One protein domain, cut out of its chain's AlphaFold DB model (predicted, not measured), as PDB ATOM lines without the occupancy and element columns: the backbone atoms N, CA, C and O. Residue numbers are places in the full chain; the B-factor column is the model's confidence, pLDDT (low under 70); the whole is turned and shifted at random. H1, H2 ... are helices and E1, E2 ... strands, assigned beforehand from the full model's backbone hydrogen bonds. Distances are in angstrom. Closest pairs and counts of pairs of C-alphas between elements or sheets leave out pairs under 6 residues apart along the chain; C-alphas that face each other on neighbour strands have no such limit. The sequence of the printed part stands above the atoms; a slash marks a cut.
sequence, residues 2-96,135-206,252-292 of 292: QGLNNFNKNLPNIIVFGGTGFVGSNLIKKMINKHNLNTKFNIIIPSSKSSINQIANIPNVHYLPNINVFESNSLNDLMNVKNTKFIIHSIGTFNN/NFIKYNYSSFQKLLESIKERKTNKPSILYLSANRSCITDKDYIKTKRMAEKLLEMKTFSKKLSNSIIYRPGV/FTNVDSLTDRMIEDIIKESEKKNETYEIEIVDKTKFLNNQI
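Overview. This is residues 2 to 96, 135 to 206 and 252 to 292 of the 292 residues of the protein "Epimerase domain-containing protein" of Hanseniaspora guilliermondii (UniProt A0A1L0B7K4). A twisted wall of six parallel strands has helices on both sides, H1 and H6 over one face and H3 and H4 side by side across from them, and from this body a thin tail, residues 271 to 292 with H7, sticks out far. The 208 printed residues hold seven named helices and seven named strands, in the order E1 H1 E2 E3 H2 E4 H3 E5 H4 H5 E6 E7 H6 H7; the class is mixed, and the sheet's order is E3 E2 E1 E4 E5 E6. The whole is only just compact, close to loose, with a radius of gyration of the C-alphas of 19.9 A, and spans 86 by 36 by 34 A, the tail making the length.

Along the chain. Find C-alpha 13 at (203.842, 171.655, 187.427), where E1, residues 13 to 17, begins. Next come H1, 22 to 33, 16.6 A long; E2, 42 to 45; E3, 61 to 63; H2, 72 to 79; and E4, 84 to 89, 13.8 A. Beyond a cut, H3, 136 to 152, spans 23.6 A with a kink of 27 degrees near residue 143. Then read E5, 160 to 164; H4, 174 to 188, 21.5 A; H5, 190 to 193; and E6, 198 to 202. After another cut come E7, 252 to 254; H6, 255 to 271, 24.4 A; and H7, 284 to 287, ending at C-alpha 287 (209.601, 173.020, 143.115).

Arrangement. Look first at E1 and E4, inner strands: N 15 and O 86 are 2.9 A apart, within hydrogen-bond range. At E5 and E6, N 161 and O 198 are 2.9 A apart. E1, H1, E2 and E5, H4 H5, E6 are strand-helix-strand units, parallel neighbour strands with helices between, with right-handed crossovers; E3, H2, E4 is a split one, also right-handed. H6 is on the sheet at a height of 9.7 A, on the same face as H1, which it touches at Leu 27 and Thr 259, closest C-alphas 5.2 A, at a steep tilt of 55 degrees. H3, the hub, touches H4 at Tyr 141 and Ala 183, 4.9 A between these closest C-alphas, at a shallow tilt of 9 degrees, the same way; it also touches H2 and H5. E7 pairs with no named strand. Every O i to N i+4 pair is within range in H1 and H6, but 2 of 4 in H2, 10 of 13 in H3 and 8 of 11 in H4.

Size, cuts and confidence. The C-alphas of Asn 96 and Ile 292, the two farthest apart, are 86.1 A apart. Residues 97 to 134 and 207 to 251 are not printed, leaving C-alpha gaps of 9.1 A and 4.5 A. The links E2 to E3 and H6 to H7 are long. Look for pLDDT under 70 in 32 residues, among them 48 to 54 and 273 to 292.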
ATOM      1  N   GLN A   2     199.560 184.085 198.779       56.16
ATOM      2  CA  GLN A   2     200.869 184.687 198.444       56.16
ATOM      3  C   GLN A   2     201.898 183.694 197.848       56.16
ATOM      4  O   GLN A   2     202.829 184.122 197.180       56.16
ATOM      5  N   GLY A   3     201.719 182.375 198.014       67.00
ATOM      6  CA  GLY A   3     202.693 181.367 197.559       67.00
ATOM      7  C   GLY A   3     202.618 180.950 196.081       67.00
ATOM      8  O   GLY A   3     203.602 180.446 195.552       67.00
ATOM      9  N   LEU A   4     201.485 181.161 195.396       72.81
ATOM     10  CA  LEU A   4     201.280 180.677 194.016       72.81
ATOM     11  C   LEU A   4     201.921 181.578 192.940       72.81
ATOM     12  O   LEU A   4     202.040 181.174 191.787       72.81
ATOM     13  N   ASN A   5     202.340 182.793 193.305       71.81
ATOM     14  CA  ASN A   5     202.877 183.780 192.362       71.81
ATOM     15  C   ASN A   5     204.374 183.591 192.054       71.81
ATOM     16  O   ASN A   5     204.867 184.177 191.093       71.81
ATOM     17  N   ASN A   6     205.076 182.758 192.829       79.25
ATOM     18  CA  ASN A   6     206.533 182.593 192.757       79.25
ATOM     19  C   ASN A   6     206.977 181.388 191.909       79.25
ATOM     20  O   ASN A   6     208.134 180.979 191.973       79.25
ATOM     21  N   PHE A   7     206.069 180.783 191.145       88.06
ATOM     22  CA  PHE A   7     206.407 179.646 190.289       88.06
ATOM     23  C   PHE A   7     207.095 180.113 189.014       88.06
ATOM     24  O   PHE A   7     206.717 181.133 188.426       88.06
ATOM     25  N   ASN A   8     208.059 179.328 188.530       86.75
ATOM     26  CA  ASN A   8     208.608 179.557 187.205       86.75
ATOM     27  C   ASN A   8     207.509 179.297 186.163       86.75
ATOM     28  O   ASN A   8     207.122 178.154 185.919       86.75
ATOM     29  N   LYS A   9     207.002 180.373 185.552       87.88
ATOM     30  CA  LYS A   9     205.861 180.338 184.621       87.88
ATOM     31  C   LYS A   9     206.138 179.521 183.353       87.88
ATOM     32  O   LYS A   9     205.188 179.087 182.704       87.88
ATOM     33  N   ASN A  10     207.412 179.301 183.023       88.19
ATOM     34  CA  ASN A  10     207.832 178.552 181.840       88.19
ATOM     35  C   ASN A  10     207.895 177.041 182.090       88.19
ATOM     36  O   ASN A  10     207.963 176.269 181.136       88.19
ATOM     37  N   LEU A  11     207.862 176.606 183.353       91.06
ATOM     38  CA  LEU A  11     207.918 175.193 183.701       91.06
ATOM     39  C   LEU A  11     206.511 174.624 183.952       91.06
ATOM     40  O   LEU A  11     205.667 175.275 184.572       91.06
ATOM     41  N   PRO A  12     206.229 173.392 183.498       94.00
ATOM     42  CA  PRO A  12     205.041 172.658 183.916       94.00
ATOM     43  C   PRO A  12     205.083 172.291 185.405       94.00
ATOM     44  O   PRO A  12     206.153 172.185 185.997       94.00
ATOM     45  N   ASN A  13     203.921 172.015 186.006       95.12
ATOM     46  CA  ASN A  13     203.842 171.655 187.427       95.12
ATOM     47  C   ASN A  13     203.554 170.168 187.655       95.12
ATOM     48  O   ASN A  13     202.717 169.569 186.964       95.12
ATOM     49  N   ILE A  14     204.184 169.626 188.697       97.19
ATOM     50  CA  ILE A  14     203.859 168.354 189.343       97.19
ATOM     51  C   ILE A  14     203.367 168.671 190.754       97.19
ATOM     52  O   ILE A  14     204.098 169.256 191.547       97.19
ATOM     53  N   ILE A  15     202.135 168.285 191.077       96.56
ATOM     54  CA  ILE A  15     201.548 168.498 192.406       96.56
ATOM     55  C   ILE A  15     201.553 167.172 193.166       96.56
ATOM     56  O   ILE A  15     200.997 166.195 192.672       96.56
ATOM     57  N   VAL A  16     202.142 167.126 194.364       96.69
ATOM     58  CA  VAL A  16     202.297 165.894 195.160       96.69
ATOM     59  C   VAL A  16     201.526 165.983 196.478       96.69
ATOM     60  O   VAL A  16     202.036 166.436 197.507       96.69
ATOM     61  N   PHE A  17     200.286 165.498 196.474       95.38
ATOM     62  CA  PHE A  17     199.476 165.348 197.681       95.38
ATOM     63  C   PHE A  17     199.985 164.180 198.522       95.38
ATOM     64  O   PHE A  17     200.075 163.051 198.044       95.38
ATOM     65  N   GLY A  18     200.292 164.444 199.795       92.94
ATOM     66  CA  GLY A  18     200.956 163.472 200.668       92.94
ATOM     67  C   GLY A  18     202.482 163.446 200.512       92.94
ATOM     68  O   GLY A  18     203.116 162.500 200.978       92.94
ATOM     69  N   GLY A  19     203.076 164.486 199.909       92.88
ATOM     70  CA  GLY A  19     204.522 164.623 199.687       92.88
ATOM     71  C   GLY A  19     205.398 164.582 200.948       92.88
ATOM     72  O   GLY A  19     206.597 164.361 200.863       92.88
ATOM     73  N   THR A  20     204.819 164.748 202.134       90.50
ATOM     74  CA  THR A  20     205.539 164.676 203.419       90.50
ATOM     75  C   THR A  20     205.418 163.318 204.105       90.50
ATOM     76  O   THR A  20     206.088 163.074 205.109       90.50
ATOM     77  N   GLY A  21     204.578 162.429 203.566       89.12
ATOM     78  CA  GLY A  21     204.441 161.049 204.015       89.12
ATOM     79  C   GLY A  21     205.571 160.154 203.506       89.12
ATOM     80  O   GLY A  21     206.444 160.580 202.755       89.12
ATOM     81  N   PHE A  22     205.535 158.877 203.890       88.44
ATOM     82  CA  PHE A  22     206.592 157.906 203.583       88.44
ATOM     83  C   PHE A  22     206.902 157.797 202.082       88.44
ATOM     84  O   PHE A  22     208.033 158.018 201.668       88.44
ATOM     85  N   VAL A  23     205.882 157.534 201.261       92.88
ATOM     86  CA  VAL A  23     206.057 157.377 199.807       92.88
ATOM     87  C   VAL A  23     206.324 158.713 199.129       92.88
ATOM     88  O   VAL A  23     207.263 158.826 198.348       92.88
ATOM     89  N   GLY A  24     205.522 159.733 199.448       94.75
ATOM     90  CA  GLY A  24     205.627 161.048 198.820       94.75
ATOM     91  C   GLY A  24     206.988 161.705 199.051       94.75
ATOM     92  O   GLY A  24     207.572 162.241 198.115       94.75
ATOM     93  N   SER A  25     207.540 161.598 200.264       92.62
ATOM     94  CA  SER A  25     208.851 162.180 200.573       92.62
ATOM     95  C   SER A  25     209.990 161.446 199.871       92.62
ATOM     96  O   SER A  25     210.920 162.097 199.394       92.62
ATOM     97  N   ASN A  26     209.906 160.115 199.750       93.12
ATOM     98  CA  ASN A  26     210.877 159.333 198.988       93.12
ATOM     99  C   ASN A  26     210.827 159.680 197.496       93.12
ATOM    100  O   ASN A  26     211.862 159.903 196.871       93.12
ATOM    101  N   LEU A  27     209.613 159.799 196.953       95.88
ATOM    102  CA  LEU A  27     209.377 160.199 195.571       95.88
ATOM    103  C   LEU A  27     210.007 161.562 195.277       95.88
ATOM    104  O   LEU A  27     210.808 161.669 194.357       95.88
ATOM    105  N   ILE A  28     209.716 162.582 196.089       95.38
ATOM    106  CA  ILE A  28     210.250 163.940 195.900       95.38
ATOM    107  C   ILE A  28     211.780 163.951 195.992       95.38
ATOM    108  O   ILE A  28     212.438 164.527 195.126       95.38
ATOM    109  N   LYS A  29     212.358 163.268 196.992       93.12
ATOM    110  CA  LYS A  29     213.818 163.124 197.125       93.12
ATOM    111  C   LYS A  29     214.444 162.551 195.860       93.12
ATOM    112  O   LYS A  29     215.442 163.084 195.394       93.12
ATOM    113  N   LYS A  30     213.863 161.494 195.289       94.38
ATOM    114  CA  LYS A  30     214.376 160.862 194.066       94.38
ATOM    115  C   LYS A  30     214.164 161.719 192.826       94.38
ATOM    116  O   LYS A  30     215.095 161.864 192.037       94.38
ATOM    117  N   MET A  31     212.988 162.330 192.677       95.69
ATOM    118  CA  MET A  31     212.702 163.263 191.582       95.69
ATOM    119  C   MET A  31     213.771 164.352 191.492       95.69
ATOM    120  O   MET A  31     214.192 164.699 190.395       95.69
ATOM    121  N   ILE A  32     214.221 164.857 192.640       93.62
ATOM    122  CA  ILE A  32     215.231 165.908 192.723       93.62
ATOM    123  C   ILE A  32     216.638 165.317 192.636       93.62
ATOM    124  O   ILE A  32     217.330 165.543 191.656       93.62
ATOM    125  N   ASN A  33     217.051 164.520 193.618       91.69
ATOM    126  CA  ASN A  33     218.456 164.148 193.796       91.69
ATOM    127  C   ASN A  33     218.962 163.153 192.746       91.69
ATOM    128  O   ASN A  33     220.150 163.131 192.451       91.69
ATOM    129  N   LYS A  34     218.079 162.289 192.229       93.06
ATOM    130  CA  LYS A  34     218.448 161.245 191.263       93.06
ATOM    131  C   LYS A  34     218.116 161.651 189.829       93.06
ATOM    132  O   LYS A  34     218.872 161.330 188.923       93.06
ATOM    133  N   HIS A  35     216.996 162.348 189.623       93.19
ATOM    134  CA  HIS A  35     216.475 162.643 188.283       93.19
ATOM    135  C   HIS A  35     216.473 164.134 187.907       93.19
ATOM    136  O   HIS A  35     216.123 164.457 186.773       93.19
ATOM    137  N   ASN A  36     216.855 165.046 188.814       93.88
ATOM    138  CA  ASN A  36     216.917 166.498 188.586       93.88
ATOM    139  C   ASN A  36     215.643 167.094 187.952       93.88
ATOM    140  O   ASN A  36     215.697 168.059 187.181       93.88
ATOM    141  N   LEU A  37     214.469 166.531 188.259       94.38
ATOM    142  CA  LEU A  37     213.202 166.934 187.642       94.38
ATOM    143  C   LEU A  37     212.784 168.357 188.008       94.38
ATOM    144  O   LEU A  37     212.005 168.960 187.276       94.38
ATOM    145  N   ASN A  38     213.332 168.931 189.076       93.56
ATOM    146  CA  ASN A  38     213.116 170.331 189.438       93.56
ATOM    147  C   ASN A  38     213.712 171.329 188.419       93.56
ATOM    148  O   ASN A  38     213.402 172.514 188.471       93.56
ATOM    149  N   THR A  39     214.535 170.884 187.464       93.38
ATOM    150  CA  THR A  39     214.975 171.724 186.330       93.38
ATOM    151  C   THR A  39     213.945 171.777 185.195       93.38
ATOM    152  O   THR A  39     213.932 172.725 184.415       93.38
ATOM    153  N   LYS A  40     213.055 170.777 185.118       94.56
ATOM    154  CA  LYS A  40     212.025 170.627 184.075       94.56
ATOM    155  C   LYS A  40     210.608 170.899 184.580       94.56
ATOM    156  O   LYS A  40     209.707 171.091 183.769       94.56
ATOM    157  N   PHE A  41     210.398 170.892 185.893       95.69
ATOM    158  CA  PHE A  41     209.091 171.040 186.523       95.69
ATOM    159  C   PHE A  41     209.163 171.912 187.775       95.69
ATOM    160  O   PHE A  41     210.128 171.837 188.532       95.69
ATOM    161  N   ASN A  42     208.078 172.634 188.056       95.81
ATOM    162  CA  ASN A  42     207.782 173.071 189.416       95.81
ATOM    163  C   ASN A  42     207.208 171.878 190.201       95.81
ATOM    164  O   ASN A  42     206.196 171.295 189.798       95.81
ATOM    165  N   ILE A  43     207.824 171.516 191.326       95.19
ATOM    166  CA  ILE A  43     207.352 170.465 192.235       95.19
ATOM    167  C   ILE A  43     206.611 171.132 193.393       95.19
ATOM    168  O   ILE A  43     207.214 171.793 194.233       95.19
ATOM    169  N   ILE A  44     205.292 170.962 193.445       94.56
ATOM    170  CA  ILE A  44     204.413 171.631 194.407       94.56
ATOM    171  C   ILE A  44     203.933 170.624 195.455       94.56
ATOM    172  O   ILE A  44     203.379 169.578 195.119       94.56
ATOM    173  N   ILE A  45     204.111 170.958 196.733       94.06
ATOM    174  CA  ILE A  45     203.846 170.088 197.881       94.06
ATOM    175  C   ILE A  45     202.832 170.778 198.809       94.06
ATOM    176  O   ILE A  45     203.210 171.632 199.616       94.06
ATOM    177  N   PRO A  46     201.536 170.421 198.726       92.06
ATOM    178  CA  PRO A  46     200.488 170.919 199.618       92.06
ATOM    179  C   PRO A  46     200.654 170.347 201.034       92.06
ATOM    180  O   PRO A  46     200.120 169.285 201.363       92.06
ATOM    181  N   SER A  47     201.473 170.988 201.866       84.88
ATOM    182  CA  SER A  47     201.688 170.566 203.249       84.88
ATOM    183  C   SER A  47     202.262 171.689 204.101       84.88
ATOM    184  O   SER A  47     203.164 172.404 203.670       84.88
ATOM    185  N   SER A  48     201.781 171.785 205.342       68.06
ATOM    186  CA  SER A  48     202.321 172.685 206.366       68.06
ATOM    187  C   SER A  48     203.628 172.200 206.987       68.06
ATOM    188  O   SER A  48     204.309 172.966 207.661       68.06
ATOM    189  N   LYS A  49     204.001 170.935 206.764       65.69
ATOM    190  CA  LYS A  49     205.205 170.337 207.342       65.69
ATOM    191  C   LYS A  49     206.331 170.325 206.313       65.69
ATOM    192  O   LYS A  49     206.272 169.560 205.358       65.69
ATOM    193  N   SER A  50     207.416 171.057 206.545       60.16
ATOM    194  CA  SER A  50     208.690 170.769 205.876       60.16
ATOM    195  C   SER A  50     209.382 169.609 206.600       60.16
ATOM    196  O   SER A  50     210.445 169.765 207.184       60.16
ATOM    197  N   SER A  51     208.800 168.402 206.593       56.31
ATOM    198  CA  SER A  51     209.495 167.230 207.167       56.31
ATOM    199  C   SER A  51     210.815 166.918 206.444       56.31
ATOM    200  O   SER A  51     211.614 166.113 206.914       56.31
ATOM    201  N   ILE A  52     211.058 167.577 205.307       61.72
ATOM    202  CA  ILE A  52     212.273 167.485 204.515       61.72
ATOM    203  C   ILE A  52     212.987 168.843 204.514       61.72
ATOM    204  O   ILE A  52     213.018 169.540 203.503       61.72
ATOM    205  N   ASN A  53     213.579 169.221 205.650       60.91
ATOM    206  CA  ASN A  53     214.350 170.471 205.784       60.91
ATOM    207  C   ASN A  53     215.437 170.632 204.701       60.91
ATOM    208  O   ASN A  53     215.775 171.747 204.332       60.91
ATOM    209  N   GLN A  54     215.939 169.526 204.143       65.12
ATOM    210  CA  GLN A  54     216.944 169.533 203.076       65.12
ATOM    211  C   GLN A  54     216.405 169.972 201.701       65.12
ATOM    212  O   GLN A  54     217.199 170.331 200.840       65.12
ATOM    213  N   ILE A  55     215.087 169.934 201.469       73.81
ATOM    214  CA  ILE A  55     214.490 170.188 200.143       73.81
ATOM    215  C   ILE A  55     213.808 171.558 200.048       73.81
ATOM    216  O   ILE A  55     213.605 172.067 198.949       73.81
ATOM    217  N   ALA A  56     213.490 172.193 201.178       72.00
ATOM    218  CA  ALA A  56     212.745 173.454 201.205       72.00
ATOM    219  C   ALA A  56     213.419 174.604 200.426       72.00
ATOM    220  O   ALA A  56     212.720 175.481 199.931       72.00
ATOM    221  N   ASN A  57     214.747 174.566 200.279       81.44
ATOM    222  CA  ASN A  57     215.532 175.598 199.592       81.44
ATOM    223  C   ASN A  57     215.931 175.215 198.157       81.44
ATOM    224  O   ASN A  57     216.733 175.908 197.533       81.44
ATOM    225  N   ILE A  58     215.423 174.098 197.632       86.56
ATOM    226  CA  ILE A  58     215.773 173.639 196.288       86.56
ATOM    227  C   ILE A  58     214.967 174.440 195.250       86.56
ATOM    228  O   ILE A  58     213.744 174.545 195.385       86.56
ATOM    229  N   PRO A  59     215.608 174.980 194.192       89.94
ATOM    230  CA  PRO A  59     214.911 175.716 193.142       89.94
ATOM    231  C   PRO A  59     213.743 174.926 192.547       89.94
ATOM    232  O   PRO A  59     213.868 173.726 192.292       89.94
ATOM    233  N   ASN A  60     212.634 175.627 192.297       92.44
ATOM    234  CA  ASN A  60     211.379 175.097 191.749       92.44
ATOM    235  C   ASN A  60     210.708 174.008 192.606       92.44
ATOM    236  O   ASN A  60     209.881 173.245 192.105       92.44
ATOM    237  N   VAL A  61     211.034 173.926 193.899       92.75
ATOM    238  CA  VAL A  61     210.300 173.107 194.867       92.75
ATOM    239  C   VAL A  61     209.534 174.025 195.810       92.75
ATOM    240  O   VAL A  61     210.107 174.898 196.450       92.75
ATOM    241  N   HIS A  62     208.218 173.843 195.888       91.69
ATOM    242  CA  HIS A  62     207.325 174.783 196.555       91.69
ATOM    243  C   HIS A  62     206.441 174.080 197.579       91.69
ATOM    244  O   HIS A  62     205.598 173.256 197.224       91.69
ATOM    245  N   TYR A  63     206.580 174.454 198.847       90.50
ATOM    246  CA  TYR A  63     205.666 174.036 199.906       90.50
ATOM    247  C   TYR A  63     204.507 175.024 200.019       90.50
ATOM    248  O   TYR A  63     204.715 176.233 200.109       90.50
ATOM    249  N   LEU A  64     203.280 174.506 200.035       89.94
ATOM    250  CA  LEU A  64     202.067 175.303 200.196       89.94
ATOM    251  C   LEU A  64     201.360 174.903 201.500       89.94
ATOM    252  O   LEU A  64     200.556 173.968 201.493       89.94
ATOM    253  N   PRO A  65     201.655 175.581 202.624       85.06
ATOM    254  CA  PRO A  65     201.173 175.186 203.948       85.06
ATOM    255  C   PRO A  65     199.665 175.365 204.145       85.06
ATOM    256  O   PRO A  65     199.069 174.657 204.949       85.06
ATOM    257  N   ASN A  66     199.048 176.270 203.381       84.19
ATOM    258  CA  ASN A  66     197.648 176.674 203.540       84.19
ATOM    259  C   ASN A  66     196.695 175.937 202.585       84.19
ATOM    260  O   ASN A  66     195.594 176.413 202.322       84.19
ATOM    261  N   ILE A  67     197.131 174.811 202.016       86.62
ATOM    262  CA  ILE A  67     196.299 173.986 201.140       86.62
ATOM    263  C   ILE A  67     195.879 172.737 201.898       86.62
ATOM    264  O   ILE A  67     196.715 171.909 202.266       86.62
ATOM    265  N   ASN A  68     194.573 172.578 202.078       85.31
ATOM    266  CA  ASN A  68     193.979 171.421 202.719       85.31
ATOM    267  C   ASN A  68     193.122 170.659 201.702       85.31
ATOM    268  O   ASN A  68     192.138 171.179 201.187       85.31
ATOM    269  N   VAL A  69     193.450 169.386 201.455       86.12
ATOM    270  CA  VAL A  69     192.681 168.526 200.534       86.12
ATOM    271  C   VAL A  69     191.218 168.343 200.966       86.12
ATOM    272  O   VAL A  69     190.364 167.947 200.177       86.12
ATOM    273  N   PHE A  70     190.904 168.627 202.229       86.69
ATOM    274  CA  PHE A  70     189.544 168.564 202.745       86.69
ATOM    275  C   PHE A  70     188.761 169.874 202.592       86.69
ATOM    276  O   PHE A  70     187.558 169.861 202.851       86.69
ATOM    277  N   GLU A  71     189.387 170.960 202.141       85.44
ATOM    278  CA  GLU A  71     188.767 172.276 201.973       85.44
ATOM    279  C   GLU A  71     188.793 172.697 200.500       85.44
ATOM    280  O   GLU A  71     189.839 173.077 199.964       85.44
ATOM    281  N   SER A  72     187.627 172.656 199.848       77.94
ATOM    282  CA  SER A  72     187.485 172.866 198.400       77.94
ATOM    283  C   SER A  72     188.036 174.210 197.921       77.94
ATOM    284  O   SER A  72     188.714 174.258 196.899       77.94
ATOM    285  N   ASN A  73     187.831 175.286 198.687       81.94
ATOM    286  CA  ASN A  73     188.313 176.622 198.317       81.94
ATOM    287  C   ASN A  73     189.840 176.654 198.167       81.94
ATOM    288  O   ASN A  73     190.357 177.214 197.205       81.94
ATOM    289  N   SER A  74     190.563 175.994 199.078       83.19
ATOM    290  CA  SER A  74     192.025 175.945 199.018       83.19
ATOM    291  C   SER A  74     192.529 175.086 197.851       83.19
ATOM    292  O   SER A  74     193.540 175.404 197.225       83.19
ATOM    293  N   LEU A  75     191.802 174.017 197.512       85.75
ATOM    294  CA  LEU A  75     192.124 173.154 196.380       85.75
ATOM    295  C   LEU A  75     191.896 173.843 195.040       85.75
ATOM    296  O   LEU A  75     192.713 173.663 194.142       85.75
ATOM    297  N   ASN A  76     190.828 174.627 194.903       84.38
ATOM    298  CA  ASN A  76     190.475 175.278 193.645       84.38
ATOM    299  C   ASN A  76     191.567 176.244 193.173       84.38
ATOM    300  O   ASN A  76     191.925 176.226 191.997       84.38
ATOM    301  N   ASP A  77     192.172 177.015 194.076       83.00
ATOM    302  CA  ASP A  77     193.292 177.903 193.738       83.00
ATOM    303  C   ASP A  77     194.501 177.119 193.206       83.00
ATOM    304  O   ASP A  77     195.057 177.440 192.152       83.00
ATOM    305  N   LEU A  78     194.877 176.037 193.893       88.44
ATOM    306  CA  LEU A  78     195.979 175.170 193.478       88.44
ATOM    307  C   LEU A  78     195.667 174.435 192.168       88.44
ATOM    308  O   LEU A  78     196.520 174.314 191.285       88.44
ATOM    309  N   MET A  79     194.433 173.964 192.018       87.12
ATOM    310  CA  MET A  79     193.964 173.384 190.775       87.12
ATOM    311  C   MET A  79     193.819 174.440 189.690       87.12
ATOM    312  O   MET A  79     193.783 174.060 188.544       87.12
ATOM    313  N   ASN A  80     193.829 175.744 189.919       82.19
ATOM    314  CA  ASN A  80     193.814 176.715 188.816       82.19
ATOM    315  C   ASN A  80     195.211 177.172 188.381       82.19
ATOM    316  O   ASN A  80     195.342 177.930 187.417       82.19
ATOM    317  N   VAL A  81     196.269 176.652 189.012       84.69
ATOM    318  CA  VAL A  81     197.647 176.906 188.582       84.69
ATOM    319  C   VAL A  81     197.832 176.420 187.139       84.69
ATOM    320  O   VAL A  81     197.631 175.246 186.812       84.69
ATOM    321  N   LYS A  82     198.205 177.349 186.251       81.00
ATOM    322  CA  LYS A  82     198.431 177.071 184.824       81.00
ATOM    323  C   LYS A  82     199.533 176.024 184.650       81.00
ATOM    324  O   LYS A  82     200.475 175.987 185.427       81.00
ATOM    325  N   ASN A  83     199.435 175.211 183.599       87.31
ATOM    326  CA  ASN A  83     200.438 174.208 183.207       87.31
ATOM    327  C   ASN A  83     200.677 173.055 184.204       87.31
ATOM    328  O   ASN A  83     201.718 172.403 184.150       87.31
ATOM    329  N   THR A  84     199.722 172.727 185.082       92.56
ATOM    330  CA  THR A  84     199.790 171.461 185.839       92.56
ATOM    331  C   THR A  84     199.700 170.268 184.888       92.56
ATOM    332  O   THR A  84     198.630 169.999 184.340       92.56
ATOM    333  N   LYS A  85     200.813 169.543 184.726       93.56
ATOM    334  CA  LYS A  85     200.885 168.323 183.910       93.56
ATOM    335  C   LYS A  85     200.539 167.080 184.721       93.56
ATOM    336  O   LYS A  85     199.802 166.237 184.221       93.56
ATOM    337  N   PHE A  86     201.018 166.988 185.960       96.75
ATOM    338  CA  PHE A  86     200.843 165.798 186.793       96.75
ATOM    339  C   PHE A  86     200.291 166.142 188.172       96.75
ATOM    340  O   PHE A  86     200.689 167.130 188.793       96.75
ATOM    341  N   ILE A  87     199.399 165.287 188.661       97.00
ATOM    342  CA  ILE A  87     198.907 165.301 190.035       97.00
ATOM    343  C   ILE A  87     199.131 163.910 190.615       97.00
ATOM    344  O   ILE A  87     198.620 162.918 190.103       97.00
ATOM    345  N   ILE A  88     199.897 163.844 191.693       98.00
ATOM    346  CA  ILE A  88     200.224 162.617 192.406       98.00
ATOM    347  C   ILE A  88     199.461 162.639 193.720       98.00
ATOM    348  O   ILE A  88     199.624 163.558 194.525       98.00
ATOM    349  N   HIS A  89     198.626 161.630 193.945       97.38
ATOM    350  CA  HIS A  89     197.861 161.492 195.176       97.38
ATOM    351  C   HIS A  89     198.334 160.270 195.958       97.38
ATOM    352  O   HIS A  89     197.915 159.139 195.698       97.38
ATOM    353  N   SER A  90     199.196 160.514 196.948       95.50
ATOM    354  CA  SER A  90     199.704 159.503 197.879       95.50
ATOM    355  C   SER A  90     199.138 159.643 199.293       95.50
ATOM    356  O   SER A  90     199.679 159.050 200.227       95.50
ATOM    357  N   ILE A  91     198.071 160.430 199.480       92.38
ATOM    358  CA  ILE A  91     197.379 160.518 200.769       92.38
ATOM    359  C   ILE A  91     196.654 159.196 201.030       92.38
ATOM    360  O   ILE A  91     195.941 158.651 200.182       92.38
ATOM    361  N   GLY A  92     196.848 158.676 202.232       86.44
ATOM    362  CA  GLY A  92     196.089 157.557 202.744       86.44
ATOM    363  C   GLY A  92     196.484 157.237 204.172       86.44
ATOM    364  O   GLY A  92     197.559 157.618 204.637       86.44
ATOM    365  N   THR A  93     195.601 156.523 204.854       83.12
ATOM    366  CA  THR A  93     195.877 155.939 206.164       83.12
ATOM    367  C   THR A  93     195.770 154.428 206.056       83.12
ATOM    368  O   THR A  93     194.826 153.917 205.457       83.12
ATOM    369  N   PHE A  94     196.786 153.737 206.567       72.12
ATOM    370  CA  PHE A  94     196.979 152.298 206.388       72.12
ATOM    371  C   PHE A  94     196.410 151.467 207.544       72.12
ATOM    372  O   PHE A  94     196.134 150.292 207.338       72.12
ATOM    373  N   ASN A  95     196.207 152.048 208.733       63.41
ATOM    374  CA  ASN A  95     196.021 151.247 209.943       63.41
ATOM    375  C   ASN A  95     194.924 151.690 210.872       63.41
ATOM    376  O   ASN A  95     194.904 152.856 211.214       63.41
ATOM    377  N   ASN A  96     194.190 150.695 211.371       56.59
ATOM    378  CA  ASN A  96     193.780 150.567 212.767       56.59
ATOM    379  C   ASN A  96     194.812 149.654 213.465       56.59
ATOM    380  O   ASN A  96     195.236 148.664 212.856       56.59
ATOM    381  N   ASN A 135     189.521 156.850 210.356       80.94
ATOM    382  CA  ASN A 135     188.535 157.092 209.314       80.94
ATOM    383  C   ASN A 135     189.130 156.822 207.915       80.94
ATOM    384  O   ASN A 135     189.553 157.745 207.206       80.94
ATOM    385  N   PHE A 136     189.177 155.543 207.515       87.88
ATOM    386  CA  PHE A 136     189.645 155.122 206.185       87.88
ATOM    387  C   PHE A 136     188.909 155.847 205.056       87.88
ATOM    388  O   PHE A 136     189.537 156.265 204.083       87.88
ATOM    389  N   ILE A 137     187.593 156.044 205.193       90.69
ATOM    390  CA  ILE A 137     186.774 156.733 204.188       90.69
ATOM    391  C   ILE A 137     187.289 158.157 203.992       90.69
ATOM    392  O   ILE A 137     187.599 158.536 202.863       90.69
ATOM    393  N   LYS A 138     187.466 158.916 205.078       90.00
ATOM    394  CA  LYS A 138     187.940 160.302 205.030       90.00
ATOM    395  C   LYS A 138     189.275 160.410 204.295       90.00
ATOM    396  O   LYS A 138     189.384 161.171 203.338       90.00
ATOM    397  N   TYR A 139     190.289 159.654 204.714       90.00
ATOM    398  CA  TYR A 139     191.652 159.841 204.202       90.00
ATOM    399  C   TYR A 139     191.948 159.140 202.879       90.00
ATOM    400  O   TYR A 139     192.810 159.625 202.148       90.00
ATOM    401  N   ASN A 140     191.288 158.024 202.567       92.56
ATOM    402  CA  ASN A 140     191.557 157.272 201.338       92.56
ATOM    403  C   ASN A 140     190.590 157.634 200.211       92.56
ATOM    404  O   ASN A 140     191.023 157.749 199.068       92.56
ATOM    405  N   TYR A 141     189.301 157.790 200.525       94.94
ATOM    406  CA  TYR A 141     188.256 158.035 199.533       94.94
ATOM    407  C   TYR A 141     187.900 159.520 199.430       94.94
ATOM    408  O   TYR A 141     188.051 160.106 198.361       94.94
ATOM    409  N   SER A 142     187.478 160.156 200.527       94.56
ATOM    410  CA  SER A 142     186.956 161.529 200.489       94.56
ATOM    411  C   SER A 142     188.016 162.564 200.107       94.56
ATOM    412  O   SER A 142     187.697 163.524 199.414       94.56
ATOM    413  N   SER A 143     189.271 162.378 200.526       94.50
ATOM    414  CA  SER A 143     190.401 163.220 200.096       94.50
ATOM    415  C   SER A 143     190.567 163.205 198.573       94.50
ATOM    416  O   SER A 143     190.658 164.255 197.938       94.50
ATOM    417  N   PHE A 144     190.539 162.015 197.974       96.00
ATOM    418  CA  PHE A 144     190.703 161.847 196.539       96.00
ATOM    419  C   PHE A 144     189.475 162.327 195.764       96.00
ATOM    420  O   PHE A 144     189.617 162.974 194.729       96.00
ATOM    421  N   GLN A 145     188.274 162.087 196.297       95.75
ATOM    422  CA  GLN A 145     187.033 162.609 195.734       95.75
ATOM    423  C   GLN A 145     187.057 164.138 195.647       95.75
ATOM    424  O   GLN A 145     186.841 164.679 194.565       95.75
ATOM    425  N   LYS A 146     187.386 164.831 196.743       94.12
ATOM    426  CA  LYS A 146     187.472 166.301 196.771       94.12
ATOM    427  C   LYS A 146     188.502 166.839 195.780       94.12
ATOM    428  O   LYS A 146     188.254 167.829 195.095       94.12
ATOM    429  N   LEU A 147     189.635 166.149 195.649       94.44
ATOM    430  CA  LEU A 147     190.630 166.468 194.629       94.44
ATOM    431  C   LEU A 147     190.041 166.347 193.215       94.44
ATOM    432  O   LEU A 147     190.166 167.278 192.423       94.44
ATOM    433  N   LEU A 148     189.366 165.245 192.887       94.06
ATOM    434  CA  LEU A 148     188.765 165.061 191.562       94.06
ATOM    435  C   LEU A 148     187.638 166.065 191.279       94.06
ATOM    436  O   LEU A 148     187.514 166.545 190.150       94.06
ATOM    437  N   GLU A 149     186.852 166.425 192.292       93.00
ATOM    438  CA  GLU A 149     185.831 167.473 192.209       93.00
ATOM    439  C   GLU A 149     186.450 168.831 191.861       93.00
ATOM    440  O   GLU A 149     186.000 169.460 190.905       93.00
ATOM    441  N   SER A 150     187.552 169.222 192.510       90.12
ATOM    442  CA  SER A 150     188.263 170.472 192.182       90.12
ATOM    443  C   SER A 150     188.860 170.489 190.762       90.12
ATOM    444  O   SER A 150     188.985 171.539 190.133       90.12
ATOM    445  N   ILE A 151     189.179 169.321 190.192       89.81
ATOM    446  CA  ILE A 151     189.652 169.210 188.800       89.81
ATOM    447  C   ILE A 151     188.489 169.309 187.807       89.81
ATOM    448  O   ILE A 151     188.673 169.789 186.687       89.81
ATOM    449  N   LYS A 152     187.279 168.878 188.187       84.44
ATOM    450  CA  LYS A 152     186.098 168.895 187.308       84.44
ATOM    451  C   LYS A 152     185.780 170.303 186.799       84.44
ATOM    452  O   LYS A 152     185.352 170.461 185.650       84.44
ATOM    453  N   GLU A 153     186.031 171.303 187.635       77.56
ATOM    454  CA  GLU A 153     185.790 172.720 187.357       77.56
ATOM    455  C   GLU A 153     186.789 173.312 186.348       77.56
ATOM    456  O   GLU A 153     186.503 174.338 185.725       77.56
ATOM    457  N   ARG A 154     187.915 172.632 186.073       79.31
ATOM    458  CA  ARG A 154     188.864 173.075 185.046       79.31
ATOM    459  C   ARG A 154     188.244 173.055 183.652       79.31
ATOM    460  O   ARG A 154     187.655 172.062 183.198       79.31
ATOM    461  N   LYS A 155     188.458 174.162 182.938       69.00
ATOM    462  CA  LYS A 155     188.088 174.333 181.526       69.00
ATOM    463  C   LYS A 155     189.223 173.959 180.569       69.00
ATOM    464  O   LYS A 155     188.945 173.460 179.485       69.00
ATOM    465  N   THR A 156     190.480 174.150 180.968       75.44
ATOM    466  CA  THR A 156     191.664 173.955 180.115       75.44
ATOM    467  C   THR A 156     192.717 173.075 180.798       75.44
ATOM    468  O   THR A 156     192.719 172.934 182.019       75.44
ATOM    469  N   ASN A 157     193.600 172.467 179.996       81.75
ATOM    470  CA  ASN A 157     194.751 171.656 180.419       81.75
ATOM    471  C   ASN A 157     194.420 170.507 181.386       81.75
ATOM    472  O   ASN A 157     194.543 170.610 182.609       81.75
ATOM    473  N   LYS A 158     194.041 169.369 180.795       90.69
ATOM    474  CA  LYS A 158     193.755 168.129 181.520       90.69
ATOM    475  C   LYS A 158     195.051 167.535 182.100       90.69
ATOM    476  O   LYS A 158     195.924 167.158 181.315       90.69
ATOM    477  N   PRO A 159     195.195 167.421 183.432       93.19
ATOM    478  CA  PRO A 159     196.372 166.806 184.035       93.19
ATOM    479  C   PRO A 159     196.329 165.280 183.886       93.19
ATOM    480  O   PRO A 159     195.268 164.686 183.674       93.19
ATOM    481  N   SER A 160     197.485 164.639 184.009       95.25
ATOM    482  CA  SER A 160     197.583 163.208 184.303       95.25
ATOM    483  C   SER A 160     197.523 162.992 185.816       95.25
ATOM    484  O   SER A 160     198.156 163.737 186.569       95.25
ATOM    485  N   ILE A 161     196.783 161.981 186.267       97.00
ATOM    486  CA  ILE A 161     196.727 161.602 187.685       97.00
ATOM    487  C   ILE A 161     197.501 160.313 187.918       97.00
ATOM    488  O   ILE A 161     197.247 159.310 187.261       97.00
ATOM    489  N   LEU A 162     198.393 160.329 188.905       98.06
ATOM    490  CA  LEU A 162     199.013 159.138 189.473       98.06
ATOM    491  C   LEU A 162     198.395 158.907 190.854       98.06
ATOM    492  O   LEU A 162     198.603 159.693 191.781       98.06
ATOM    493  N   TYR A 163     197.616 157.838 190.994       98.00
ATOM    494  CA  TYR A 163     196.931 157.501 192.238       98.00
ATOM    495  C   TYR A 163     197.611 156.321 192.937       98.00
ATOM    496  O   TYR A 163     197.761 155.239 192.363       98.00
ATOM    497  N   LEU A 164     198.000 156.526 194.201       97.50
ATOM    498  CA  LEU A 164     198.557 155.474 195.045       97.50
ATOM    499  C   LEU A 164     197.441 154.741 195.802       97.50
ATOM    500  O   LEU A 164     196.923 155.182 196.839       97.50
ATOM    501  N   SER A 165     197.098 153.582 195.264       96.44
ATOM    502  CA  SER A 165     196.182 152.624 195.857       96.44
ATOM    503  C   SER A 165     196.934 151.654 196.779       96.44
ATOM    504  O   SER A 165     197.976 151.986 197.340       96.44
ATOM    505  N   ALA A 166     196.395 150.454 196.969       93.56
ATOM    506  CA  ALA A 166     197.059 149.347 197.639       93.56
ATOM    507  C   ALA A 166     196.557 148.011 197.086       93.56
ATOM    508  O   ALA A 166     195.420 147.911 196.618       93.56
ATOM    509  N   ASN A 167     197.394 146.984 197.155       90.81
ATOM    510  CA  ASN A 167     197.011 145.595 196.970       90.81
ATOM    511  C   ASN A 167     196.596 144.978 198.300       90.81
ATOM    512  O   ASN A 167     197.035 145.390 199.375       90.81
ATOM    513  N   ARG A 168     195.724 143.974 198.210       84.00
ATOM    514  CA  ARG A 168     195.379 143.152 199.364       84.00
ATOM    515  C   ARG A 168     196.613 142.342 199.755       84.00
ATOM    516  O   ARG A 168     197.282 141.787 198.895       84.00
ATOM    517  N   SER A 169     196.872 142.261 201.048       78.88
ATOM    518  CA  SER A 169     197.867 141.372 201.640       78.88
ATOM    519  C   SER A 169     197.245 140.641 202.827       78.88
ATOM    520  O   SER A 169     196.120 140.947 203.237       78.88
ATOM    521  N   CYS A 170     197.985 139.703 203.415       72.19
ATOM    522  CA  CYS A 170     197.593 139.040 204.659       72.19
ATOM    523  C   CYS A 170     197.468 139.999 205.861       72.19
ATOM    524  O   CYS A 170     196.968 139.595 206.906       72.19
ATOM    525  N   ILE A 171     197.888 141.262 205.713       70.94
ATOM    526  CA  ILE A 171     198.041 142.213 206.822       70.94
ATOM    527  C   ILE A 171     197.208 143.485 206.637       70.94
ATOM    528  O   ILE A 171     197.060 144.278 207.563       70.94
ATOM    529  N   THR A 172     196.686 143.710 205.432       76.50
ATOM    530  CA  THR A 172     195.868 144.885 205.121       76.50
ATOM    531  C   THR A 172     194.440 144.699 205.606       76.50
ATOM    532  O   THR A 172     193.814 143.683 205.293       76.50
ATOM    533  N   ASP A 173     193.899 145.723 206.261       82.31
ATOM    534  CA  ASP A 173     192.485 145.790 206.621       82.31
ATOM    535  C   ASP A 173     191.576 145.699 205.371       82.31
ATOM    536  O   ASP A 173     191.876 146.266 204.313       82.31
ATOM    537  N   LYS A 174     190.462 144.960 205.464       84.94
ATOM    538  CA  LYS A 174     189.531 144.797 204.335       84.94
ATOM    539  C   LYS A 174     188.821 146.106 203.986       84.94
ATOM    540  O   LYS A 174     188.670 146.400 202.799       84.94
ATOM    541  N   ASP A 175     188.427 146.895 204.980       87.00
ATOM    542  CA  ASP A 175     187.791 148.198 204.795       87.00
ATOM    543  C   ASP A 175     188.792 149.234 204.281       87.00
ATOM    544  O   ASP A 175     188.459 150.036 203.402       87.00
ATOM    545  N   TYR A 176     190.059 149.150 204.696       89.06
ATOM    546  CA  TYR A 176     191.139 149.903 204.050       89.06
ATOM    547  C   TYR A 176     191.190 149.627 202.538       89.06
ATOM    548  O   TYR A 176     191.096 150.558 201.732       89.06
ATOM    549  N   ILE A 177     191.266 148.356 202.123       91.94
ATOM    550  CA  ILE A 177     191.295 147.999 200.695       91.94
ATOM    551  C   ILE A 177     190.003 148.424 199.990       91.94
ATOM    552  O   ILE A 177     190.059 148.962 198.882       91.94
ATOM    553  N   LYS A 178     188.843 148.256 200.631       93.56
ATOM    554  CA  LYS A 178     187.548 148.685 200.091       93.56
ATOM    555  C   LYS A 178     187.538 150.183 199.787       93.56
ATOM    556  O   LYS A 178     187.178 150.562 198.674       93.56
ATOM    557  N   THR A 179     187.993 151.029 200.712       95.06
ATOM    558  CA  THR A 179     188.051 152.488 200.490       95.06
ATOM    559  C   THR A 179     189.020 152.870 199.369       95.06
ATOM    560  O   THR A 179     188.712 153.757 198.572       95.06
ATOM    561  N   LYS A 180     190.141 152.150 199.219       95.75
ATOM    562  CA  LYS A 180     191.055 152.325 198.080       95.75
ATOM    563  C   LYS A 180     190.408 151.945 196.744       95.75
ATOM    564  O   LYS A 180     190.560 152.689 195.781       95.75
ATOM    565  N   ARG A 181     189.633 150.856 196.687       96.88
ATOM    566  CA  ARG A 181     188.874 150.448 195.487       96.88
ATOM    567  C   ARG A 181     187.751 151.425 195.146       96.88
ATOM    568  O   ARG A 181     187.532 151.708 193.975       96.88
ATOM    569  N   MET A 182     187.062 151.970 196.149       96.38
ATOM    570  CA  MET A 182     186.065 153.028 195.937       96.38
ATOM    571  C   MET A 182     186.695 154.262 195.285       96.38
ATOM    572  O   MET A 182     186.126 154.808 194.347       96.38
ATOM    573  N   ALA A 183     187.885 154.663 195.738       96.75
ATOM    574  CA  ALA A 183     188.613 155.790 195.166       96.75
ATOM    575  C   ALA A 183     189.068 155.523 193.719       96.75
ATOM    576  O   ALA A 183     188.962 156.409 192.879       96.75
ATOM    577  N   GLU A 184     189.504 154.301 193.393       97.38
ATOM    578  CA  GLU A 184     189.843 153.926 192.009       97.38
ATOM    579  C   GLU A 184     188.650 154.050 191.061       97.38
ATOM    580  O   GLU A 184     188.799 154.610 189.978       97.38
ATOM    581  N   LYS A 185     187.457 153.612 191.484       97.25
ATOM    582  CA  LYS A 185     186.236 153.732 190.670       97.25
ATOM    583  C   LYS A 185     185.917 155.179 190.295       97.25
ATOM    584  O   LYS A 185     185.333 155.408 189.242       97.25
ATOM    585  N   LEU A 186     186.330 156.161 191.102       96.06
ATOM    586  CA  LEU A 186     186.167 157.573 190.750       96.06
ATOM    587  C   LEU A 186     186.935 157.934 189.467       96.06
ATOM    588  O   LEU A 186     186.444 158.732 188.677       96.06
ATOM    589  N   LEU A 187     188.098 157.330 189.208       93.38
ATOM    590  CA  LEU A 187     188.857 157.582 187.974       93.38
ATOM    591  C   LEU A 187     188.154 157.040 186.727       93.38
ATOM    592  O   LEU A 187     188.328 157.589 185.643       93.38
ATOM    593  N   GLU A 188     187.338 155.997 186.879       92.00
ATOM    594  CA  GLU A 188     186.584 155.368 185.790       92.00
ATOM    595  C   GLU A 188     185.280 156.124 185.477       92.00
ATOM    596  O   GLU A 188     184.758 156.058 184.361       92.00
ATOM    597  N   MET A 189     184.756 156.900 186.434       92.62
ATOM    598  CA  MET A 189     183.539 157.685 186.235       92.62
ATOM    599  C   MET A 189     183.721 158.714 185.115       92.62
ATOM    600  O   MET A 189     184.609 159.567 185.159       92.62
ATOM    601  N   LYS A 190     182.794 158.712 184.149       86.50
ATOM    602  CA  LYS A 190     182.790 159.605 182.971       86.50
ATOM    603  C   LYS A 190     182.919 161.093 183.320       86.50
ATOM    604  O   LYS A 190     183.464 161.865 182.531       86.50
ATOM    605  N   THR A 191     182.406 161.504 184.480       90.12
ATOM    606  CA  THR A 191     182.489 162.883 184.985       90.12
ATOM    607  C   THR A 191     183.918 163.321 185.289       90.12
ATOM    608  O   THR A 191     184.230 164.495 185.103       90.12
ATOM    609  N   PHE A 192     184.774 162.397 185.729       90.06
ATOM    610  CA  PHE A 192     186.165 162.664 186.083       90.06
ATOM    611  C   PHE A 192     187.115 162.261 184.957       90.06
ATOM    612  O   PHE A 192     187.935 163.079 184.552       90.06
ATOM    613  N   SER A 193     186.953 161.075 184.363       88.44
ATOM    614  CA  SER A 193     187.853 160.573 183.314       88.44
ATOM    615  C   SER A 193     187.981 161.529 182.123       88.44
ATOM    616  O   SER A 193     189.083 161.797 181.654       88.44
ATOM    617  N   LYS A 194     186.882 162.167 181.691       90.19
ATOM    618  CA  LYS A 194     186.901 163.168 180.606       90.19
ATOM    619  C   LYS A 194     187.704 164.433 180.922       90.19
ATOM    620  O   LYS A 194     188.048 165.171 179.993       90.19
ATOM    621  N   LYS A 195     187.957 164.717 182.201       91.50
ATOM    622  CA  LYS A 195     188.689 165.895 182.694       91.50
ATOM    623  C   LYS A 195     190.179 165.621 182.901       91.50
ATOM    624  O   LYS A 195     190.936 166.563 183.122       91.50
ATOM    625  N   LEU A 196     190.601 164.368 182.763       92.38
ATOM    626  CA  LEU A 196     191.989 163.935 182.862       92.38
ATOM    627  C   LEU A 196     192.547 163.646 181.471       92.38
ATOM    628  O   LEU A 196     191.796 163.371 180.534       92.38
ATOM    629  N   SER A 197     193.866 163.763 181.314       92.06
ATOM    630  CA  SER A 197     194.520 163.303 180.084       92.06
ATOM    631  C   SER A 197     194.896 161.830 180.162       92.06
ATOM    632  O   SER A 197     194.775 161.122 179.171       92.06
ATOM    633  N   ASN A 198     195.289 161.373 181.351       93.75
ATOM    634  CA  ASN A 198     195.581 159.982 181.655       93.75
ATOM    635  C   ASN A 198     195.403 159.747 183.166       93.75
ATOM    636  O   ASN A 198     195.485 160.687 183.967       93.75
ATOM    637  N   SER A 199     195.182 158.500 183.565       95.56
ATOM    638  CA  SER A 199     195.168 158.079 184.964       95.56
ATOM    639  C   SER A 199     195.968 156.793 185.134       95.56
ATOM    640  O   SER A 199     195.645 155.784 184.514       95.56
ATOM    641  N   ILE A 200     196.975 156.814 186.004       96.31
ATOM    642  CA  ILE A 200     197.807 155.659 186.340       96.31
ATOM    643  C   ILE A 200     197.535 155.284 187.796       96.31
ATOM    644  O   ILE A 200     197.600 156.126 188.694       96.31
ATOM    645  N   ILE A 201     197.225 154.012 188.034       97.62
ATOM    646  CA  ILE A 201     196.938 153.479 189.365       97.62
ATOM    647  C   ILE A 201     198.083 152.554 189.772       97.62
ATOM    648  O   ILE A 201     198.322 151.535 189.125       97.62
ATOM    649  N   TYR A 202     198.743 152.864 190.887       97.69
ATOM    650  CA  TYR A 202     199.715 151.965 191.508       97.69
ATOM    651  C   TYR A 202     199.056 151.228 192.665       97.69
ATOM    652  O   TYR A 202     198.494 151.854 193.563       97.69
ATOM    653  N   ARG A 203     199.150 149.897 192.673       95.88
ATOM    654  CA  ARG A 203     198.633 149.045 193.752       95.88
ATOM    655  C   ARG A 203     199.788 148.318 194.453       95.88
ATOM    656  O   ARG A 203     199.958 147.122 194.244       95.88
ATOM    657  N   PRO A 204     200.619 149.015 195.246       94.00
ATOM    658  CA  PRO A 204     201.687 148.356 195.985       94.00
ATOM    659  C   PRO A 204     201.116 147.432 197.064       94.00
ATOM    660  O   PRO A 204     200.027 147.674 197.591       94.00
ATOM    661  N   GLY A 205     201.875 146.404 197.424       89.88
ATOM    662  CA  GLY A 205     201.691 145.691 198.679       89.88
ATOM    663  C   GLY A 205     202.085 146.558 199.879       89.88
ATOM    664  O   GLY A 205     202.128 147.790 199.828       89.88
ATOM    665  N   VAL A 206     202.404 145.905 200.984       86.75
ATOM    666  CA  VAL A 206     202.895 146.565 202.193       86.75
ATOM    667  C   VAL A 206     204.263 147.164 201.904       86.75
ATOM    668  O   VAL A 206     205.200 146.472 201.508       86.75
ATOM    669  N   PHE A 252     204.759 142.434 199.723       88.38
ATOM    670  CA  PHE A 252     205.513 143.629 200.059       88.38
ATOM    671  C   PHE A 252     206.016 144.342 198.810       88.38
ATOM    672  O   PHE A 252     206.273 143.754 197.766       88.38
ATOM    673  N   THR A 253     206.152 145.659 198.906       92.50
ATOM    674  CA  THR A 253     206.668 146.480 197.812       92.50
ATOM    675  C   THR A 253     207.764 147.385 198.331       92.50
ATOM    676  O   THR A 253     207.570 148.143 199.282       92.50
ATOM    677  N   ASN A 254     208.926 147.314 197.692       93.62
ATOM    678  CA  ASN A 254     210.020 148.215 197.992       93.62
ATOM    679  C   ASN A 254     209.640 149.635 197.530       93.62
ATOM    680  O   ASN A 254     209.326 149.856 196.356       93.62
ATOM    681  N   VAL A 255     209.635 150.595 198.458       93.88
ATOM    682  CA  VAL A 255     209.241 151.984 198.181       93.88
ATOM    683  C   VAL A 255     210.201 152.668 197.210       93.88
ATOM    684  O   VAL A 255     209.780 153.520 196.427       93.88
ATOM    685  N   ASP A 256     211.475 152.284 197.215       92.69
ATOM    686  CA  ASP A 256     212.480 152.809 196.302       92.69
ATOM    687  C   ASP A 256     212.178 152.365 194.871       92.69
ATOM    688  O   ASP A 256     212.045 153.224 194.000       92.69
ATOM    689  N   SER A 257     211.960 151.072 194.636       94.50
ATOM    690  CA  SER A 257     211.594 150.564 193.306       94.50
ATOM    691  C   SER A 257     210.260 151.131 192.811       94.50
ATOM    692  O   SER A 257     210.133 151.499 191.646       94.50
ATOM    693  N   LEU A 258     209.262 151.250 193.696       96.25
ATOM    694  CA  LEU A 258     207.966 151.840 193.352       96.25
ATOM    695  C   LEU A 258     208.110 153.291 192.886       96.25
ATOM    696  O   LEU A 258     207.541 153.676 191.868       96.25
ATOM    697  N   THR A 259     208.849 154.100 193.642       96.19
ATOM    698  CA  THR A 259     209.012 155.526 193.332       96.19
ATOM    699  C   THR A 259     209.875 155.759 192.096       96.19
ATOM    700  O   THR A 259     209.574 156.686 191.352       96.19
ATOM    701  N   ASP A 260     210.865 154.903 191.818       96.00
ATOM    702  CA  ASP A 260     211.603 154.932 190.545       96.00
ATOM    703  C   ASP A 260     210.652 154.702 189.360       96.00
ATOM    704  O   ASP A 260     210.598 155.524 188.448       96.00
ATOM    705  N   ARG A 261     209.801 153.670 189.431       97.19
ATOM    706  CA  ARG A 261     208.798 153.394 188.391       97.19
ATOM    707  C   ARG A 261     207.812 154.549 188.195       97.19
ATOM    708  O   ARG A 261     207.472 154.892 187.068       97.19
ATOM    709  N   MET A 262     207.352 155.172 189.284       97.75
ATOM    710  CA  MET A 262     206.482 156.353 189.195       97.75
ATOM    711  C   MET A 262     207.161 157.513 188.456       97.75
ATOM    712  O   MET A 262     206.508 158.223 187.695       97.75
ATOM    713  N   ILE A 263     208.462 157.714 188.679       97.62
ATOM    714  CA  ILE A 263     209.244 158.758 188.010       97.62
ATOM    715  C   ILE A 263     209.430 158.437 186.526       97.62
ATOM    716  O   ILE A 263     209.256 159.326 185.696       97.62
ATOM    717  N   GLU A 264     209.727 157.185 186.185       96.62
ATOM    718  CA  GLU A 264     209.826 156.728 184.794       96.62
ATOM    719  C   GLU A 264     208.526 156.982 184.023       96.62
ATOM    720  O   GLU A 264     208.561 157.533 182.924       96.62
ATOM    721  N   ASP A 265     207.372 156.672 184.622       95.94
ATOM    722  CA  ASP A 265     206.069 156.936 184.010       95.94
ATOM    723  C   ASP A 265     205.808 158.446 183.835       95.94
ATOM    724  O   ASP A 265     205.287 158.861 182.800       95.94
ATOM    725  N   ILE A 266     206.219 159.293 184.791       95.06
ATOM    726  CA  ILE A 266     206.148 160.762 184.650       95.06
ATOM    727  C   ILE A 266     207.004 161.237 183.472       95.06
ATOM    728  O   ILE A 266     206.533 162.036 182.661       95.06
ATOM    729  N   ILE A 267     208.248 160.762 183.373       94.38
ATOM    730  CA  ILE A 267     209.180 161.139 182.304       94.38
ATOM    731  C   ILE A 267     208.601 160.716 180.952       94.38
ATOM    732  O   ILE A 267     208.376 161.573 180.094       94.38
ATOM    733  N   LYS A 268     208.229 159.442 180.811       93.56
ATOM    734  CA  LYS A 268     207.667 158.873 179.582       93.56
ATOM    735  C   LYS A 268     206.407 159.605 179.120       93.56
ATOM    736  O   LYS A 268     206.273 159.944 177.948       93.56
ATOM    737  N   GLU A 269     205.474 159.880 180.029       90.56
ATOM    738  CA  GLU A 269     204.251 160.622 179.697       90.56
ATOM    739  C   GLU A 269     204.526 162.093 179.357       90.56
ATOM    740  O   GLU A 269     203.776 162.703 178.592       90.56
ATOM    741  N   SER A 270     205.592 162.679 179.909       88.44
ATOM    742  CA  SER A 270     205.990 164.048 179.585       88.44
ATOM    743  C   SER A 270     206.625 164.172 178.198       88.44
ATOM    744  O   SER A 270     206.444 165.209 177.560       88.44
ATOM    745  N   GLU A 271     207.299 163.116 177.734       87.81
ATOM    746  CA  GLU A 271     208.013 163.051 176.454       87.81
ATOM    747  C   GLU A 271     207.093 162.685 175.284       87.81
ATOM    748  O   GLU A 271     207.182 163.319 174.237       87.81
ATOM    749  N   LYS A 272     206.113 161.787 175.479       81.19
ATOM    750  CA  LYS A 272     205.124 161.401 174.444       81.19
ATOM    751  C   LYS A 272     204.407 162.574 173.766       81.19
ATOM    752  O   LYS A 272     203.923 162.441 172.650       81.19
ATOM    753  N   LYS A 273     204.267 163.711 174.453       62.47
ATOM    754  CA  LYS A 273     203.583 164.905 173.923       62.47
ATOM    755  C   LYS A 273     204.517 165.894 173.217       62.47
ATOM    756  O   LYS A 273     204.018 166.866 172.663       62.47
ATOM    757  N   ASN A 274     205.828 165.653 173.226       56.09
ATOM    758  CA  ASN A 274     206.806 166.422 172.454       56.09
ATOM    759  C   ASN A 274     207.098 165.786 171.072       56.09
ATOM    760  O   ASN A 274     207.883 166.349 170.318       56.09
ATOM    761  N   GLU A 275     206.468 164.653 170.724       37.66
ATOM    762  CA  GLU A 275     206.676 163.925 169.453       37.66
ATOM    763  C   GLU A 275     205.632 164.214 168.354       37.66
ATOM    764  O   GLU A 275     205.671 163.597 167.295       37.66
ATOM    765  N   THR A 276     204.727 165.182 168.526       36.91
ATOM    766  CA  THR A 276     203.930 165.706 167.400       36.91
ATOM    767  C   THR A 276     204.527 167.015 166.902       36.91
ATOM    768  O   THR A 276     203.972 168.085 167.142       36.91
ATOM    769  N   TYR A 277     205.667 166.925 166.218       34.00
ATOM    770  CA  TYR A 277     205.973 167.877 165.159       34.00
ATOM    771  C   TYR A 277     205.421 167.279 163.874       34.00
ATOM    772  O   TYR A 277     205.744 166.142 163.526       34.00
ATOM    773  N   GLU A 278     204.534 168.024 163.219       32.19
ATOM    774  CA  GLU A 278     204.148 167.764 161.842       32.19
ATOM    775  C   GLU A 278     205.430 167.532 161.042       32.19
ATOM    776  O   GLU A 278     206.280 168.417 160.933       32.19
ATOM    777  N   ILE A 279     205.591 166.327 160.495       32.56
ATOM    778  CA  ILE A 279     206.383 166.206 159.284       32.56
ATOM    779  C   ILE A 279     205.571 167.012 158.278       32.56
ATOM    780  O   ILE A 279     204.574 166.519 157.749       32.56
ATOM    781  N   GLU A 280     205.948 168.274 158.066       34.81
ATOM    782  CA  GLU A 280     205.683 168.917 156.792       34.81
ATOM    783  C   GLU A 280     206.237 167.940 155.757       34.81
ATOM    784  O   GLU A 280     207.449 167.820 155.556       34.81
ATOM    785  N   ILE A 281     205.346 167.169 155.134       40.31
ATOM    786  CA  ILE A 281     205.643 166.598 153.837       40.31
ATOM    787  C   ILE A 281     205.771 167.834 152.960       40.31
ATOM    788  O   ILE A 281     204.783 168.361 152.455       40.31
ATOM    789  N   VAL A 282     206.994 168.353 152.868       40.88
ATOM    790  CA  VAL A 282     207.364 169.309 151.841       40.88
ATOM    791  C   VAL A 282     207.081 168.579 150.545       40.88
ATOM    792  O   VAL A 282     207.833 167.691 150.137       40.88
ATOM    793  N   ASP A 283     205.941 168.899 149.946       40.78
ATOM    794  CA  ASP A 283     205.578 168.415 148.636       40.78
ATOM    795  C   ASP A 283     206.579 169.008 147.640       40.78
ATOM    796  O   ASP A 283     206.438 170.127 147.138       40.78
ATOM    797  N   LYS A 284     207.657 168.255 147.400       43.00
ATOM    798  CA  LYS A 284     208.725 168.620 146.470       43.00
ATOM    799  C   LYS A 284     208.223 168.740 145.028       43.00
ATOM    800  O   LYS A 284     208.973 169.230 144.190       43.00
ATOM    801  N   THR A 285     206.973 168.377 144.723       44.47
ATOM    802  CA  THR A 285     206.407 168.603 143.386       44.47
ATOM    803  C   THR A 285     206.121 170.080 143.097       44.47
ATOM    804  O   THR A 285     206.139 170.478 141.935       44.47
ATOM    805  N   LYS A 286     206.000 170.948 144.116       45.34
ATOM    806  CA  LYS A 286     205.872 172.404 143.895       45.34
ATOM    807  C   LYS A 286     207.167 173.109 143.479       45.34
ATOM    808  O   LYS A 286     207.099 174.236 143.002       45.34
ATOM    809  N   PHE A 287     208.329 172.460 143.594       44.00
ATOM    810  CA  PHE A 287     209.601 173.020 143.115       44.00
ATOM    811  C   PHE A 287     209.928 172.661 141.657       44.00
ATOM    812  O   PHE A 287     210.891 173.194 141.115       44.00
ATOM    813  N   LEU A 288     209.126 171.812 141.001       43.56
ATOM    814  CA  LEU A 288     209.357 171.397 139.610       43.56
ATOM    815  C   LEU A 288     208.557 172.198 138.568       43.56
ATOM    816  O   LEU A 288     208.844 172.081 137.384       43.56
ATOM    817  N   ASN A 289     207.624 173.063 138.981       47.56
ATOM    818  CA  ASN A 289     206.799 173.848 138.047       47.56
ATOM    819  C   ASN A 289     207.293 175.284 137.793       47.56
ATOM    820  O   ASN A 289     206.619 176.028 137.094       47.56
ATOM    821  N   ASN A 290     208.462 175.673 138.316       47.12
ATOM    822  CA  ASN A 290     209.080 176.982 138.043       47.12
ATOM    823  C   ASN A 290     210.370 176.879 137.206       47.12
ATOM    824  O   ASN A 290     211.211 177.775 137.244       47.12
ATOM    825  N   GLN A 291     210.541 175.788 136.456       48.47
ATOM    826  CA  GLN A 291     211.604 175.653 135.457       48.47
ATOM    827  C   GLN A 291     211.057 175.134 134.122       48.47
ATOM    828  O   GLN A 291     211.554 174.129 133.627       48.47
ATOM    829  N   ILE A 292     210.047 175.805 133.555       46.34
ATOM    830  CA  ILE A 292     209.818 175.910 132.101       46.34
ATOM    831  C   ILE A 292     209.258 177.304 131.822       46.34
ATOM    832  O   ILE A 292     208.289 177.679 132.519       46.34
TER     833      ILE A 292